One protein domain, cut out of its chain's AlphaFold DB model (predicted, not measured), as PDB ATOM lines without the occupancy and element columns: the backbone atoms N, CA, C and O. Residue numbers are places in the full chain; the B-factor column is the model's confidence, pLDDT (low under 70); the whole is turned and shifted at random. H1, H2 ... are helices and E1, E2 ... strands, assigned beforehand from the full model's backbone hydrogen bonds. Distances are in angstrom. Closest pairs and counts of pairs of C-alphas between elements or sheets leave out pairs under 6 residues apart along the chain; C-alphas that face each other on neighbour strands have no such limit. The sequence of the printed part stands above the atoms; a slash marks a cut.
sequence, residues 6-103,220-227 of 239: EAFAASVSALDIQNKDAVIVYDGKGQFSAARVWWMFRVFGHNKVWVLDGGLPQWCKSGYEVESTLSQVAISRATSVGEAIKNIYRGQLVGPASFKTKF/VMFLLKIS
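AT A GLANCE: This is residues 6 to 103 and 220 to 227 of the 239 residues of the protein "Rhodanese domain-containing protein" of Ensete ventricosum (UniProt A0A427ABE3). A small sheet of three short strands, E2, E1 and E3, has helix H2 packed over one face, while H1 and the longer H4 make a side-by-side pair off the sheet, toward its E3 edge. The short H3 sits out toward one end, and the link from it to H4 loops round, with residues 67 to 72 standing free. The printed part has 106 residues, with four named helices and three named strands in the order H1, E1, H2, E2, H3, H4, E3; the sheet, in the order E2, E1, E3, is mixed, and the class is mostly helix. The whole is compact, with a radius of gyration of the C-alphas of 14.3 A, and only just elongated, with spans of 45 by 30 by 24 A.

IN THESE COORDINATES: H1, residues 6 to 14, begins at C-alpha 6 at (-32.017, -51.685, -8.286) and is 12.0 A long from first to last C-alpha. E1 is residues 23 to 26, and H2 is residues 34 to 43, 14.2 A long. E2 is residues 49 to 51, and H3 is residues 55 to 61, 10.3 A long. H4, residues 72 to 89, runs 26.2 A from C-alpha 72 at (-24.026, -27.311, -12.628). E3, residues 222 to 225, ends at C-alpha 225 at (-36.716, -32.512, -3.680).

HOW THE PARTS SIT: In the sheet, E1 is the inner strand. E1 and E2 are parallel at 21 degrees, with N 25 and O 50 within hydrogen-bond range at 2.8 A. E1 and E3 are antiparallel at 153 degrees, with N 24 and O 224 within range at 3.2 A. E1, H2 and E2 form a strand-helix-strand unit, two parallel neighbour strands with a helix between, and its crossover is right-handed. The sheet and H2 make two layers, a helix on one face of a sheet. H2 lies over E2 and E1 at a height of 8.5 A over the sheet, and its line and that of E1 stand at 7 degrees on the local plane, along the strands. The closest C-alphas of H2 and E2 are those of Trp 38 and Val 49, 6.1 A apart. H3 only grazes the sheet, with residues 55 to 59. H1 and H4 touch, the closest C-alphas being those of Ser 11 and Val 81 at 5.1 A, with a shallow tilt of 14 degrees, opposite ways. Neither is on the sheet. In H1, H2, H3 and H4 every O i to N i+4 pair is within hydrogen-bond range.

THE WHOLE: The two C-alphas farthest apart are those of Gly 63 and Gly 91, at 45.9 A. Residues 104 to 219 are cut out, and C-alphas 103 and 220 are 22.3 A apart across the cut. Of the links that are printed whole, none is long. Residues 90 to 103 hold no named element. The mean pLDDT of the printed part is 80.5; residues 30 to 31, 93, 95 and 220 to 227 are under 70, and E3 has a mean of 32.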
ATOM      1  N   GLU A   6     -33.378 -52.229  -8.335       88.56
ATOM      2  CA  GLU A   6     -32.017 -51.685  -8.286       88.56
ATOM      3  C   GLU A   6     -31.887 -50.464  -9.196       88.56
ATOM      4  O   GLU A   6     -31.350 -49.431  -8.790       88.56
ATOM      5  N   ALA A   7     -32.430 -50.550 -10.415       87.38
ATOM      6  CA  ALA A   7     -32.422 -49.446 -11.366       87.38
ATOM      7  C   ALA A   7     -33.196 -48.236 -10.830       87.38
ATOM      8  O   ALA A   7     -32.741 -47.098 -10.979       87.38
ATOM      9  N   PHE A   8     -34.344 -48.460 -10.186       90.81
ATOM     10  CA  PHE A   8     -35.113 -47.385  -9.568       90.81
ATOM     11  C   PHE A   8     -34.380 -46.784  -8.365       90.81
ATOM     12  O   PHE A   8     -34.173 -45.570  -8.335       90.81
ATOM     13  N   ALA A   9     -33.932 -47.617  -7.420       91.56
ATOM     14  CA  ALA A   9     -33.193 -47.186  -6.235       91.56
ATOM     15  C   ALA A   9     -31.970 -46.343  -6.601       91.56
ATOM     16  O   ALA A   9     -31.783 -45.256  -6.050       91.56
ATOM     17  N   ALA A  10     -31.166 -46.797  -7.561       88.38
ATOM     18  CA  ALA A  10     -29.975 -46.083  -8.002       88.38
ATOM     19  C   ALA A  10     -30.312 -44.756  -8.692       88.38
ATOM     20  O   ALA A  10     -29.679 -43.742  -8.405       88.38
ATOM     21  N   SER A  11     -31.342 -44.732  -9.548       87.31
ATOM     22  CA  SER A  11     -31.784 -43.501 -10.220       87.31
ATOM     23  C   SER A  11     -32.239 -42.445  -9.214       87.31
ATOM     24  O   SER A  11     -31.874 -41.277  -9.314       87.31
ATOM     25  N   VAL A  12     -33.024 -42.855  -8.218       90.94
ATOM     26  CA  VAL A  12     -33.543 -41.962  -7.176       90.94
ATOM     27  C   VAL A  12     -32.420 -41.508  -6.234       90.94
ATOM     28  O   VAL A  12     -32.347 -40.328  -5.891       90.94
ATOM     29  N   SER A  13     -31.485 -42.403  -5.905       89.94
ATOM     30  CA  SER A  13     -30.306 -42.081  -5.090       89.94
ATOM     31  C   SER A  13     -29.365 -41.096  -5.789       89.94
ATOM     32  O   SER A  13     -28.833 -40.198  -5.143       89.94
ATOM     33  N   ALA A  14     -29.191 -41.204  -7.111       86.75
ATOM     34  CA  ALA A  14     -28.378 -40.278  -7.905       86.75
ATOM     35  C   ALA A  14     -28.982 -38.859  -7.982       86.75
ATOM     36  O   ALA A  14     -28.260 -37.879  -8.165       86.75
ATOM     37  N   LEU A  15     -30.296 -38.734  -7.761       86.38
ATOM     38  CA  LEU A  15     -30.983 -37.455  -7.553       86.38
ATOM     39  C   LEU A  15     -30.893 -36.949  -6.104       86.38
ATOM     40  O   LEU A  15     -31.519 -35.941  -5.772       86.38
ATOM     41  N   ASP A  16     -30.123 -37.634  -5.254       89.25
ATOM     42  CA  ASP A  16     -30.003 -37.400  -3.816       89.25
ATOM     43  C   ASP A  16     -31.329 -37.598  -3.052       89.25
ATOM     44  O   ASP A  16     -31.491 -37.118  -1.940       89.25
ATOM     45  N   ILE A  17     -32.316 -38.308  -3.595       89.94
ATOM     46  CA  ILE A  17     -33.594 -38.523  -2.900       89.94
ATOM     47  C   ILE A  17     -33.474 -39.719  -1.947       89.94
ATOM     48  O   ILE A  17     -33.044 -40.801  -2.337       89.94
ATOM     49  N   GLN A  18     -33.900 -39.536  -0.698       93.19
ATOM     50  CA  GLN A  18     -33.924 -40.557   0.354       93.19
ATOM     51  C   GLN A  18     -35.365 -40.939   0.717       93.19
ATOM     52  O   GLN A  18     -36.304 -40.175   0.503       93.19
ATOM     53  N   ASN A  19     -35.562 -42.089   1.369       93.94
ATOM     54  CA  ASN A  19     -36.899 -42.557   1.771       93.94
ATOM     55  C   ASN A  19     -37.689 -41.580   2.659       93.94
ATOM     56  O   ASN A  19     -38.917 -41.645   2.689       93.94
ATOM     57  N   LYS A  20     -37.002 -40.702   3.403       93.31
ATOM     58  CA  LYS A  20     -37.625 -39.718   4.302       93.31
ATOM     59  C   LYS A  20     -38.148 -38.473   3.584       93.31
ATOM     60  O   LYS A  20     -38.973 -37.768   4.171       93.31
ATOM     61  N   ASP A  21     -37.648 -38.206   2.379       92.12
ATOM     62  CA  ASP A  21     -37.882 -36.959   1.662       92.12
ATOM     63  C   ASP A  21     -39.330 -36.860   1.173       92.12
ATOM     64  O   ASP A  21     -40.011 -37.864   0.976       92.12
ATOM     65  N   ALA A  22     -39.799 -35.627   0.998       91.19
ATOM     66  CA  ALA A  22     -41.045 -35.334   0.305       91.19
ATOM     67  C   ALA A  22     -40.731 -34.987  -1.154       91.19
ATOM     68  O   ALA A  22     -39.880 -34.127  -1.423       91.19
ATOM     69  N   VAL A  23     -41.423 -35.644  -2.082       88.94
ATOM     70  CA  VAL A  23     -41.193 -35.517  -3.524       88.94
ATOM     71  C   VAL A  23     -42.396 -34.860  -4.189       88.94
ATOM     72  O   VAL A  23     -43.518 -35.351  -4.082       88.94
ATOM     73  N   ILE A  24     -42.164 -33.773  -4.927       87.56
ATOM     74  CA  ILE A  24     -43.178 -33.188  -5.811       87.56
ATOM     75  C   ILE A  24     -42.742 -33.395  -7.254       87.56
ATOM     76  O   ILE A  24     -41.661 -32.971  -7.673       87.56
ATOM     77  N   VAL A  25     -43.606 -34.057  -8.013       85.38
ATOM     78  CA  VAL A  25     -43.392 -34.388  -9.417       85.38
ATOM     79  C   VAL A  25     -44.205 -33.438 -10.284       85.38
ATOM     80  O   VAL A  25     -45.390 -33.208 -10.043       85.38
ATOM     81  N   TYR A  26     -43.588 -32.906 -11.330       83.94
ATOM     82  CA  TYR A  26     -44.271 -32.094 -12.327       83.94
ATOM     83  C   TYR A  26     -43.669 -32.346 -13.707       83.94
ATOM     84  O   TYR A  26     -42.609 -32.953 -13.854       83.94
ATOM     85  N   ASP A  27     -44.367 -31.887 -14.739       81.38
ATOM     86  CA  ASP A  27     -43.859 -31.905 -16.103       81.38
ATOM     87  C   ASP A  27     -44.228 -30.615 -16.843       81.38
ATOM     88  O   ASP A  27     -45.077 -29.830 -16.402       81.38
ATOM     89  N   GLY A  28     -43.572 -30.402 -17.985       78.69
ATOM     90  CA  GLY A  28     -43.769 -29.218 -18.821       78.69
ATOM     91  C   GLY A  28     -45.114 -29.169 -19.554       78.69
ATOM     92  O   GLY A  28     -45.468 -28.122 -20.084       78.69
ATOM     93  N   LYS A  29     -45.874 -30.272 -19.603       74.38
ATOM     94  CA  LYS A  29     -47.149 -30.369 -20.346       74.38
ATOM     95  C   LYS A  29     -48.383 -30.316 -19.431       74.38
ATOM     96  O   LYS A  29     -49.517 -30.328 -19.919       74.38
ATOM     97  N   GLY A  30     -48.175 -30.234 -18.118       62.88
ATOM     98  CA  GLY A  30     -49.225 -30.206 -17.110       62.88
ATOM     99  C   GLY A  30     -49.885 -31.572 -16.931       62.88
ATOM    100  O   GLY A  30     -51.040 -31.719 -17.318       62.88
ATOM    101  N   GLN A  31     -49.171 -32.537 -16.338       67.62
ATOM    102  CA  GLN A  31     -49.668 -33.861 -15.904       67.62
ATOM    103  C   GLN A  31     -49.814 -34.906 -17.022       67.62
ATOM    104  O   GLN A  31     -50.836 -35.574 -17.165       67.62
ATOM    105  N   PHE A  32     -48.768 -35.078 -17.822       73.12
ATOM    106  CA  PHE A  32     -48.654 -36.198 -18.752       73.12
ATOM    107  C   PHE A  32     -47.746 -37.299 -18.204       73.12
ATOM    108  O   PHE A  32     -48.158 -38.451 -18.072       73.12
ATOM    109  N   SER A  33     -46.500 -36.949 -17.894       78.88
ATOM    110  CA  SER A  33     -45.481 -37.898 -17.458       78.88
ATOM    111  C   SER A  33     -45.331 -37.906 -15.936       78.88
ATOM    112  O   SER A  33     -45.023 -38.957 -15.378       78.88
ATOM    113  N   ALA A  34     -45.660 -36.808 -15.246       80.19
ATOM    114  CA  ALA A  34     -45.570 -36.717 -13.787       80.19
ATOM    115  C   ALA A  34     -46.358 -37.824 -13.058       80.19
ATOM    116  O   ALA A  34     -45.851 -38.429 -12.114       80.19
ATOM    117  N   ALA A  35     -47.552 -38.166 -13.558       81.06
ATOM    118  CA  ALA A  35     -48.382 -39.242 -13.012       81.06
ATOM    119  C   ALA A  35     -47.678 -40.611 -13.049       81.06
ATOM    120  O   ALA A  35     -47.803 -41.399 -12.111       81.06
ATOM    121  N   ARG A  36     -46.882 -40.889 -14.093       83.00
ATOM    122  CA  ARG A  36     -46.102 -42.132 -14.192       83.00
ATOM    123  C   ARG A  36     -45.058 -42.212 -13.088       83.00
ATOM    124  O   ARG A  36     -44.891 -43.279 -12.509       83.00
ATOM    125  N   VAL A  37     -44.343 -41.123 -12.819       86.75
ATOM    126  CA  VAL A  37     -43.289 -41.129 -11.797       86.75
ATOM    127  C   VAL A  37     -43.880 -41.162 -10.398       86.75
ATOM    128  O   VAL A  37     -43.414 -41.960  -9.591       86.75
ATOM    129  N   TRP A  38     -44.951 -40.409 -10.141       89.38
ATOM    130  CA  TRP A  38     -45.723 -40.527  -8.903       89.38
ATOM    131  C   TRP A  38     -46.141 -41.982  -8.630       89.38
ATOM    132  O   TRP A  38     -45.833 -42.529  -7.571       89.38
ATOM    133  N   TRP A  39     -46.733 -42.651  -9.624       86.25
ATOM    134  CA  TRP A  39     -47.115 -44.059  -9.506       86.25
ATOM    135  C   TRP A  39     -45.905 -44.977  -9.296       86.25
ATOM    136  O   TRP A  39     -45.975 -45.887  -8.480       86.25
ATOM    137  N   MET A  40     -44.772 -44.733  -9.965       89.56
ATOM    138  CA  MET A  40     -43.556 -45.533  -9.757       89.56
ATOM    139  C   MET A  40     -43.023 -45.414  -8.325       89.56
ATOM    140  O   MET A  40     -42.686 -46.432  -7.728       89.56
ATOM    141  N   PHE A  41     -42.995 -44.212  -7.740       91.75
ATOM    142  CA  PHE A  41     -42.623 -44.042  -6.330       91.75
ATOM    143  C   PHE A  41     -43.544 -44.847  -5.407       91.75
ATOM    144  O   PHE A  41     -43.049 -45.541  -4.520       91.75
ATOM    145  N   ARG A  42     -44.860 -44.830  -5.658       90.50
ATOM    146  CA  ARG A  42     -45.833 -45.646  -4.914       90.50
ATOM    147  C   ARG A  42     -45.567 -47.141  -5.096       90.50
ATOM    148  O   ARG A  42     -45.459 -47.847  -4.101       90.50
ATOM    149  N   VAL A  43     -45.377 -47.616  -6.326       89.19
ATOM    150  CA  VAL A  43     -45.030 -49.018  -6.627       89.19
ATOM    151  C   VAL A  43     -43.785 -49.471  -5.871       89.19
ATOM    152  O   VAL A  43     -43.761 -50.590  -5.376       89.19
ATOM    153  N   PHE A  44     -42.784 -48.607  -5.717       94.88
ATOM    154  CA  PHE A  44     -41.568 -48.905  -4.955       94.88
ATOM    155  C   PHE A  44     -41.641 -48.508  -3.471       94.88
ATOM    156  O   PHE A  44     -40.612 -48.456  -2.795       94.88
ATOM    157  N   GLY A  45     -42.841 -48.260  -2.939       93.31
ATOM    158  CA  GLY A  45     -43.084 -48.146  -1.499       93.31
ATOM    159  C   GLY A  45     -42.881 -46.757  -0.893       93.31
ATOM    160  O   GLY A  45     -42.791 -46.632   0.328       93.31
ATOM    161  N   HIS A  46     -42.803 -45.708  -1.708       93.75
ATOM    162  CA  HIS A  46     -42.625 -44.335  -1.247       93.75
ATOM    163  C   HIS A  46     -43.910 -43.519  -1.408       93.75
ATOM    164  O   HIS A  46     -44.267 -43.085  -2.501       93.75
ATOM    165  N   ASN A  47     -44.597 -43.299  -0.284       89.06
ATOM    166  CA  ASN A  47     -45.907 -42.643  -0.252       89.06
ATOM    167  C   ASN A  47     -45.838 -41.113  -0.149       89.06
ATOM    168  O   ASN A  47     -46.824 -40.448  -0.451       89.06
ATOM    169  N   LYS A  48     -44.690 -40.542   0.243       90.88
ATOM    170  CA  LYS A  48     -44.483 -39.087   0.377       90.88
ATOM    171  C   LYS A  48     -44.200 -38.429  -0.979       90.88
ATOM    172  O   LYS A  48     -43.199 -37.736  -1.161       90.88
ATOM    173  N   VAL A  49     -45.083 -38.682  -1.937       88.38
ATOM    174  CA  VAL A  49     -44.966 -38.223  -3.317       88.38
ATOM    175  C   VAL A  49     -46.280 -37.617  -3.793       88.38
ATOM    176  O   VAL A  49     -47.344 -38.222  -3.656       88.38
ATOM    177  N   TRP A  50     -46.197 -36.437  -4.399       88.44
ATOM    178  CA  TRP A  50     -47.341 -35.687  -4.917       88.44
ATOM    179  C   TRP A  50     -47.084 -35.214  -6.344       88.44
ATOM    180  O   TRP A  50     -45.936 -35.076  -6.773       88.44
ATOM    181  N   VAL A  51     -48.159 -34.948  -7.083       82.56
ATOM    182  CA  VAL A  51     -48.101 -34.330  -8.412       82.56
ATOM    183  C   VAL A  51     -48.522 -32.870  -8.291       82.56
ATOM    184  O   VAL A  51     -49.538 -32.573  -7.668       82.56
ATOM    185  N   LEU A  52     -47.755 -31.958  -8.889       82.38
ATOM    186  CA  LEU A  52     -48.118 -30.541  -8.930       82.38
ATOM    187  C   LEU A  52     -49.362 -30.338  -9.800       82.38
ATOM    188  O   LEU A  52     -49.342 -30.634 -11.003       82.38
ATOM    189  N   ASP A  53     -50.429 -29.802  -9.206       80.56
ATOM    190  CA  ASP A  53     -51.657 -29.557  -9.949       80.56
ATOM    191  C   ASP A  53     -51.458 -28.517 -11.066       80.56
ATOM    192  O   ASP A  53     -50.806 -27.490 -10.881       80.56
ATOM    193  N   GLY A  54     -51.935 -28.832 -12.270       78.56
ATOM    194  CA  GLY A  54     -51.701 -28.060 -13.491       78.56
ATOM    195  C   GLY A  54     -50.249 -28.038 -14.010       78.56
ATOM    196  O   GLY A  54     -50.010 -27.530 -15.111       78.56
ATOM    197  N   GLY A  55     -49.292 -28.623 -13.280       85.12
ATOM    198  CA  GLY A  55     -47.865 -28.694 -13.618       85.12
ATOM    199  C   GLY A  55     -47.201 -27.335 -13.875       85.12
ATOM    200  O   GLY A  55     -47.666 -26.294 -13.408       85.12
ATOM    201  N   LEU A  56     -46.106 -27.339 -14.650       85.75
ATOM    202  CA  LEU A  56     -45.363 -26.113 -14.970       85.75
ATOM    203  C   LEU A  56     -46.220 -25.036 -15.671       85.75
ATOM    204  O   LEU A  56     -46.087 -23.869 -15.313       85.75
ATOM    205  N   PRO A  57     -47.141 -25.367 -16.607       88.00
ATOM    206  CA  PRO A  57     -47.979 -24.349 -17.240       88.00
ATOM    207  C   PRO A  57     -48.815 -23.537 -16.245       88.00
ATOM    208  O   PRO A  57     -48.901 -22.317 -16.374       88.00
ATOM    209  N   GLN A  58     -49.422 -24.191 -15.249       86.25
ATOM    210  CA  GLN A  58     -50.219 -23.497 -14.233       86.25
ATOM    211  C   GLN A  58     -49.340 -22.715 -13.252       86.25
ATOM    212  O   GLN A  58     -49.722 -21.622 -12.829       86.25
ATOM    213  N   TRP A  59     -48.152 -23.240 -12.935       86.44
ATOM    214  CA  TRP A  59     -47.154 -22.545 -12.123       86.44
ATOM    215  C   TRP A  59     -46.754 -21.204 -12.752       86.44
ATOM    216  O   TRP A  59     -46.887 -20.162 -12.110       86.44
ATOM    217  N   CYS A  60     -46.382 -21.215 -14.037       88.88
ATOM    218  CA  CYS A  60     -46.028 -20.004 -14.781       88.88
ATOM    219  C   CYS A  60     -47.209 -19.029 -14.892       88.88
ATOM    220  O   CYS A  60     -47.045 -17.835 -14.658       88.88
ATOM    221  N   LYS A  61     -48.418 -19.527 -15.197       91.50
ATOM    222  CA  LYS A  61     -49.637 -18.694 -15.261       91.50
ATOM    223  C   LYS A  61     -49.960 -17.999 -13.940       91.50
ATOM    224  O   LYS A  61     -50.550 -16.926 -13.949       91.50
ATOM    225  N   SER A  62     -49.588 -18.613 -12.823       90.56
ATOM    226  CA  SER A  62     -49.808 -18.056 -11.487       90.56
ATOM    227  C   SER A  62     -48.747 -17.021 -11.087       90.56
ATOM    228  O   SER A  62     -48.788 -16.528  -9.963       90.56
ATOM    229  N   GLY A  63     -47.798 -16.697 -11.976       91.31
ATOM    230  CA  GLY A  63     -46.749 -15.706 -11.732       91.31
ATOM    231  C   GLY A  63     -45.663 -16.171 -10.761       91.31
ATOM    232  O   GLY A  63     -44.971 -15.338 -10.181       91.31
ATOM    233  N   TYR A  64     -45.524 -17.481 -10.540       89.44
ATOM    234  CA  TYR A  64     -44.465 -18.008  -9.685       89.44
ATOM    235  C   TYR A  64     -43.106 -17.995 -10.394       89.44
ATOM    236  O   TYR A  64     -43.018 -18.163 -11.610       89.44
ATOM    237  N   GLU A  65     -42.044 -17.832  -9.605       90.69
ATOM    238  CA  GLU A  65     -40.665 -17.811 -10.094       90.69
ATOM    239  C   GLU A  65     -40.289 -19.138 -10.772       90.69
ATOM    240  O   GLU A  65     -40.672 -20.226 -10.324       90.69
ATOM    241  N   VAL A  66     -39.523 -19.032 -11.857       88.31
ATOM    242  CA  VAL A  66     -38.946 -20.156 -12.596       88.31
ATOM    243  C   VAL A  66     -37.467 -19.899 -12.829       88.31
ATOM    244  O   VAL A  66     -37.046 -18.763 -13.031       88.31
ATOM    245  N   GLU A  67     -36.680 -20.966 -12.818       84.38
ATOM    246  CA  GLU A  67     -35.264 -20.913 -13.162       84.38
ATOM    247  C   GLU A  67     -35.097 -21.308 -14.635       84.38
ATOM    248  O   GLU A  67     -35.585 -22.354 -15.065       84.38
ATOM    249  N   SER A  68     -34.434 -20.462 -15.423       78.62
ATOM    250  CA  SER A  68     -34.151 -20.712 -16.845       78.62
ATOM    251  C   SER A  68     -32.759 -21.294 -17.090       78.62
ATOM    252  O   SER A  68     -32.465 -21.741 -18.197       78.62
ATOM    253  N   THR A  69     -31.899 -21.279 -16.072       79.88
ATOM    254  CA  THR A  69     -30.509 -21.724 -16.168       79.88
ATOM    255  C   THR A  69     -30.362 -23.087 -15.511       79.88
ATOM    256  O   THR A  69     -30.801 -23.304 -14.387       79.88
ATOM    257  N   LEU A  70     -29.726 -24.029 -16.204       72.62
ATOM    258  CA  LEU A  70     -29.380 -25.308 -15.597       72.62
ATOM    259  C   LEU A  70     -28.216 -25.101 -14.630       72.62
ATOM    260  O   LEU A  70     -27.116 -24.745 -15.047       72.62
ATOM    261  N   SER A  71     -28.440 -25.355 -13.342       79.50
ATOM    262  CA  SER A  71     -27.338 -25.375 -12.384       79.50
ATOM    263  C   SER A  71     -26.365 -26.516 -12.703       79.50
ATOM    264  O   SER A  71     -26.771 -27.615 -13.097       79.50
ATOM    265  N   GLN A  72     -25.071 -26.290 -12.464       79.88
ATOM    266  CA  GLN A  72     -24.026 -27.311 -12.628       79.88
ATOM    267  C   GLN A  72     -24.358 -28.597 -11.845       79.88
ATOM    268  O   GLN A  72     -24.058 -29.706 -12.284       79.88
ATOM    269  N   VAL A  73     -25.037 -28.441 -10.701       78.56
ATOM    270  CA  VAL A  73     -25.522 -29.530  -9.845       78.56
ATOM    271  C   VAL A  73     -26.653 -30.323 -10.506       78.56
ATOM    272  O   VAL A  73     -26.685 -31.547 -10.408       78.56
ATOM    273  N   ALA A  74     -27.595 -29.662 -11.183       73.38
ATOM    274  CA  ALA A  74     -28.661 -30.355 -11.907       73.38
ATOM    275  C   ALA A  74     -28.103 -31.165 -13.087       73.38
ATOM    276  O   ALA A  74     -28.531 -32.300 -13.308       73.38
ATOM    277  N   ILE A  75     -27.115 -30.612 -13.799       78.00
ATOM    278  CA  ILE A  75     -26.439 -31.291 -14.911       78.00
ATOM    279  C   ILE A  75     -25.687 -32.524 -14.406       78.00
ATOM    280  O   ILE A  75     -25.889 -33.616 -14.937       78.00
ATOM    281  N   SER A  76     -24.867 -32.383 -13.360       80.50
ATOM    282  CA  SER A  76     -24.089 -33.508 -12.825       80.50
ATOM    283  C   SER A  76     -24.983 -34.646 -12.328       80.50
ATOM    284  O   SER A  76     -24.690 -35.810 -12.598       80.50
ATOM    285  N   ARG A  77     -26.117 -34.325 -11.689       81.31
ATOM    286  CA  ARG A  77     -27.130 -35.311 -11.276       81.31
ATOM    287  C   ARG A  77     -27.804 -35.997 -12.462       81.31
ATOM    288  O   ARG A  77     -27.977 -37.209 -12.450       81.31
ATOM    289  N   ALA A  78     -28.192 -35.256 -13.496       77.25
ATOM    290  CA  ALA A  78     -28.813 -35.858 -14.676       77.25
ATOM    291  C   ALA A  78     -27.854 -36.829 -15.389       77.25
ATOM    292  O   ALA A  78     -28.263 -37.920 -15.798       77.25
ATOM    293  N   THR A  79     -26.574 -36.461 -15.484       81.94
ATOM    294  CA  THR A  79     -25.522 -37.321 -16.037       81.94
ATOM    295  C   THR A  79     -25.307 -38.563 -15.174       81.94
ATOM    296  O   THR A  79     -25.345 -39.674 -15.705       81.94
ATOM    297  N   SER A  80     -25.182 -38.406 -13.850       79.69
ATOM    298  CA  SER A  80     -24.963 -39.533 -12.935       79.69
ATOM    299  C   SER A  80     -26.132 -40.520 -12.928       79.69
ATOM    300  O   SER A  80     -25.910 -41.730 -12.920       79.69
ATOM    301  N   VAL A  81     -27.377 -40.037 -13.026       80.19
ATOM    302  CA  VAL A  81     -28.565 -40.889 -13.210       80.19
ATOM    303  C   VAL A  81     -28.447 -41.697 -14.504       80.19
ATOM    304  O   VAL A  81     -28.655 -42.912 -14.502       80.19
ATOM    305  N   GLY A  82     -28.101 -41.042 -15.615       76.81
ATOM    306  CA  GLY A  82     -27.959 -41.700 -16.913       76.81
ATOM    307  C   GLY A  82     -26.876 -42.783 -16.923       76.81
ATOM    308  O   GLY A  82     -27.071 -43.841 -17.525       76.81
ATOM    309  N   GLU A  83     -25.755 -42.540 -16.248       80.81
ATOM    310  CA  GLU A  83     -24.656 -43.499 -16.097       80.81
ATOM    311  C   GLU A  83     -25.023 -44.655 -15.165       80.81
ATOM    312  O   GLU A  83     -24.850 -45.813 -15.546       80.81
ATOM    313  N   ALA A  84     -25.616 -44.369 -14.002       76.75
ATOM    314  CA  ALA A  84     -26.067 -45.389 -13.059       76.75
ATOM    315  C   ALA A  84     -27.047 -46.369 -13.721       76.75
ATOM    316  O   ALA A  84     -26.874 -47.584 -13.629       76.75
ATOM    317  N   ILE A  85     -28.024 -45.849 -14.473       77.50
ATOM    318  CA  ILE A  85     -28.986 -46.669 -15.219       77.50
ATOM    319  C   ILE A  85     -28.277 -47.557 -16.252       77.50
ATOM    320  O   ILE A  85     -28.584 -48.747 -16.358       77.50
ATOM    321  N   LYS A  86     -27.332 -47.003 -17.024       82.12
ATOM    322  CA  LYS A  86     -26.584 -47.770 -18.038       82.12
ATOM    323  C   LYS A  86     -25.760 -48.889 -17.408       82.12
ATOM    324  O   LYS A  86     -25.747 -49.991 -17.950       82.12
ATOM    325  N   ASN A  87     -25.098 -48.613 -16.291       83.12
ATOM    326  CA  ASN A  87     -24.236 -49.574 -15.609       83.12
ATOM    327  C   ASN A  87     -25.053 -50.747 -15.050       83.12
ATOM    328  O   ASN A  87     -24.680 -51.901 -15.247       83.12
ATOM    329  N   ILE A  88     -26.227 -50.470 -14.475       83.56
ATOM    330  CA  ILE A  88     -27.140 -51.507 -13.967       83.56
ATOM    331  C   ILE A  88     -27.621 -52.420 -15.091       83.56
ATOM    332  O   ILE A  88     -27.534 -53.638 -14.975       83.56
ATOM    333  N   TYR A  89     -28.058 -51.854 -16.220       81.81
ATOM    334  CA  TYR A  89     -28.478 -52.668 -17.366       81.81
ATOM    335  C   TYR A  89     -27.323 -53.422 -18.046       81.81
ATOM    336  O   TYR A  89     -27.577 -54.334 -18.828       81.81
ATOM    337  N   ARG A  90     -26.064 -53.078 -17.744       86.88
ATOM    338  CA  ARG A  90     -24.864 -53.837 -18.139       86.88
ATOM    339  C   ARG A  90     -24.444 -54.887 -17.102       86.88
ATOM    340  O   ARG A  90     -23.423 -55.536 -17.301       86.88
ATOM    341  N   GLY A  91     -25.193 -55.046 -16.010       79.19
ATOM    342  CA  GLY A  91     -24.872 -55.980 -14.926       79.19
ATOM    343  C   GLY A  91     -23.726 -55.518 -14.022       79.19
ATOM    344  O   GLY A  91     -23.154 -56.329 -13.300       79.19
ATOM    345  N   GLN A  92     -23.357 -54.236 -14.065       80.00
ATOM    346  CA  GLN A  92     -22.298 -53.699 -13.214       80.00
ATOM    347  C   GLN A  92     -22.841 -53.363 -11.822       80.00
ATOM    348  O   GLN A  92     -23.940 -52.823 -11.680       80.00
ATOM    349  N   LEU A  93     -22.036 -53.648 -10.796       65.06
ATOM    350  CA  LEU A  93     -22.344 -53.293  -9.414       65.06
ATOM    351  C   LEU A  93     -22.367 -51.769  -9.264       65.06
ATOM    352  O   LEU A  93     -21.373 -51.083  -9.500       65.06
ATOM    353  N   VAL A  94     -23.513 -51.247  -8.850       70.69
ATOM    354  CA  VAL A  94     -23.667 -49.872  -8.372       70.69
ATOM    355  C   VAL A  94     -23.498 -49.863  -6.855       70.69
ATOM    356  O   VAL A  94     -23.924 -50.793  -6.173       70.69
ATOM    357  N   GLY A  95     -22.834 -48.826  -6.336       68.88
ATOM    358  CA  GLY A  95     -22.615 -48.645  -4.899       68.88
ATOM    359  C   GLY A  95     -23.921 -48.566  -4.092       68.88
ATOM    360  O   GLY A  95     -25.013 -48.541  -4.665       68.88
ATOM    361  N   PRO A  96     -23.836 -48.517  -2.751       73.94
ATOM    362  CA  PRO A  96     -25.011 -48.559  -1.888       73.94
ATOM    363  C   PRO A  96     -25.999 -47.430  -2.217       73.94
ATOM    364  O   PRO A  96     -25.650 -46.249  -2.191       73.94
ATOM    365  N   ALA A  97     -27.246 -47.801  -2.512       81.94
ATOM    366  CA  ALA A  97     -28.325 -46.858  -2.777       81.94
ATOM    367  C   ALA A  97     -28.804 -46.205  -1.467       81.94
ATOM    368  O   ALA A  97     -29.079 -46.891  -0.479       81.94
ATOM    369  N   SER A  98     -28.939 -44.878  -1.458       88.31
ATOM    370  CA  SER A  98     -29.510 -44.123  -0.331       88.31
ATOM    371  C   SER A  98     -31.034 -44.265  -0.243       88.31
ATOM    372  O   SER A  98     -31.633 -43.995   0.802       88.31
ATOM    373  N   PHE A  99     -31.656 -44.723  -1.329       92.75
ATOM    374  CA  PHE A  99     -33.072 -45.032  -1.419       92.75
ATOM    375  C   PHE A  99     -33.310 -46.547  -1.406       92.75
ATOM    376  O   PHE A  99     -32.816 -47.272  -2.267       92.75
ATOM    377  N   LYS A 100     -34.109 -47.025  -0.452       94.50
ATOM    378  CA  LYS A 100     -34.543 -48.423  -0.337       94.50
ATOM    379  C   LYS A 100     -35.919 -48.601  -0.970       94.50
ATOM    380  O   LYS A 100     -36.854 -47.900  -0.584       94.50
ATOM    381  N   THR A 101     -36.068 -49.533  -1.904       94.69
ATOM    382  CA  THR A 101     -37.384 -49.865  -2.463       94.69
ATOM    383  C   THR A 101     -38.134 -50.861  -1.579       94.69
ATOM    384  O   THR A 101     -37.549 -51.663  -0.851       94.69
ATOM    385  N   LYS A 102     -39.463 -50.797  -1.643       95.50
ATOM    386  CA  LYS A 102     -40.377 -51.831  -1.161       95.50
ATOM    387  C   LYS A 102     -41.415 -52.061  -2.252       95.50
ATOM    388  O   LYS A 102     -42.428 -51.364  -2.293       95.50
ATOM    389  N   PHE A 103     -41.121 -52.985  -3.162       93.44
ATOM    390  CA  PHE A 103     -41.987 -53.271  -4.299       93.44
ATOM    391  C   PHE A 103     -43.389 -53.718  -3.854       93.44
ATOM    392  O   PHE A 103     -43.545 -54.569  -2.976       93.44
ATOM    393  N   VAL A 220     -37.759 -38.465 -19.867       24.05
ATOM    394  CA  VAL A 220     -36.917 -37.464 -19.193       24.05
ATOM    395  C   VAL A 220     -37.848 -36.620 -18.323       24.05
ATOM    396  O   VAL A 220     -38.893 -36.182 -18.809       24.05
ATOM    397  N   MET A 221     -37.536 -36.451 -17.036       34.25
ATOM    398  CA  MET A 221     -38.433 -35.786 -16.085       34.25
ATOM    399  C   MET A 221     -37.669 -35.022 -15.012       34.25
ATOM    400  O   MET A 221     -36.586 -35.434 -14.603       34.25
ATOM    401  N   PHE A 222     -38.268 -33.925 -14.556       30.77
ATOM    402  CA  PHE A 222     -37.738 -33.061 -13.512       30.77
ATOM    403  C   PHE A 222     -38.400 -33.413 -12.173       30.77
ATOM    404  O   PHE A 222     -39.617 -33.574 -12.095       30.77
ATOM    405  N   LEU A 223     -37.591 -33.553 -11.123       34.94
ATOM    406  CA  LEU A 223     -38.036 -33.864  -9.765       34.94
ATOM    407  C   LEU A 223     -37.609 -32.737  -8.826       34.94
ATOM    408  O   LEU A 223     -36.443 -32.345  -8.820       34.94
ATOM    409  N   LEU A 224     -38.547 -32.223  -8.028       31.11
ATOM    410  CA  LEU A 224     -38.255 -31.276  -6.955       31.11
ATOM    411  C   LEU A 224     -38.161 -32.041  -5.632       31.11
ATOM    412  O   LEU A 224     -39.159 -32.561  -5.127       31.11
ATOM    413  N   LYS A 225     -36.953 -32.087  -5.064       31.58
ATOM    414  CA  LYS A 225     -36.716 -32.512  -3.680       31.58
ATOM    415  C   LYS A 225     -36.919 -31.302  -2.769       31.58
ATOM    416  O   LYS A 225     -36.166 -30.332  -2.863       31.58
ATOM    417  N   ILE A 226     -37.900 -31.353  -1.867       34.81
ATOM    418  CA  ILE A 226     -38.061 -30.300  -0.854       34.81
ATOM    419  C   ILE A 226     -37.068 -30.571   0.279       34.81
ATOM    420  O   ILE A 226     -37.407 -31.165   1.300       34.81
ATOM    421  N   SER A 227     -35.827 -30.119   0.107       27.84
ATOM    422  CA  SER A 227     -34.895 -29.959   1.222       27.84
ATOM    423  C   SER A 227     -34.971 -28.504   1.684       27.84
ATOM    424  O   SER A 227     -34.442 -27.607   1.040       27.84
TER     425      SER A 227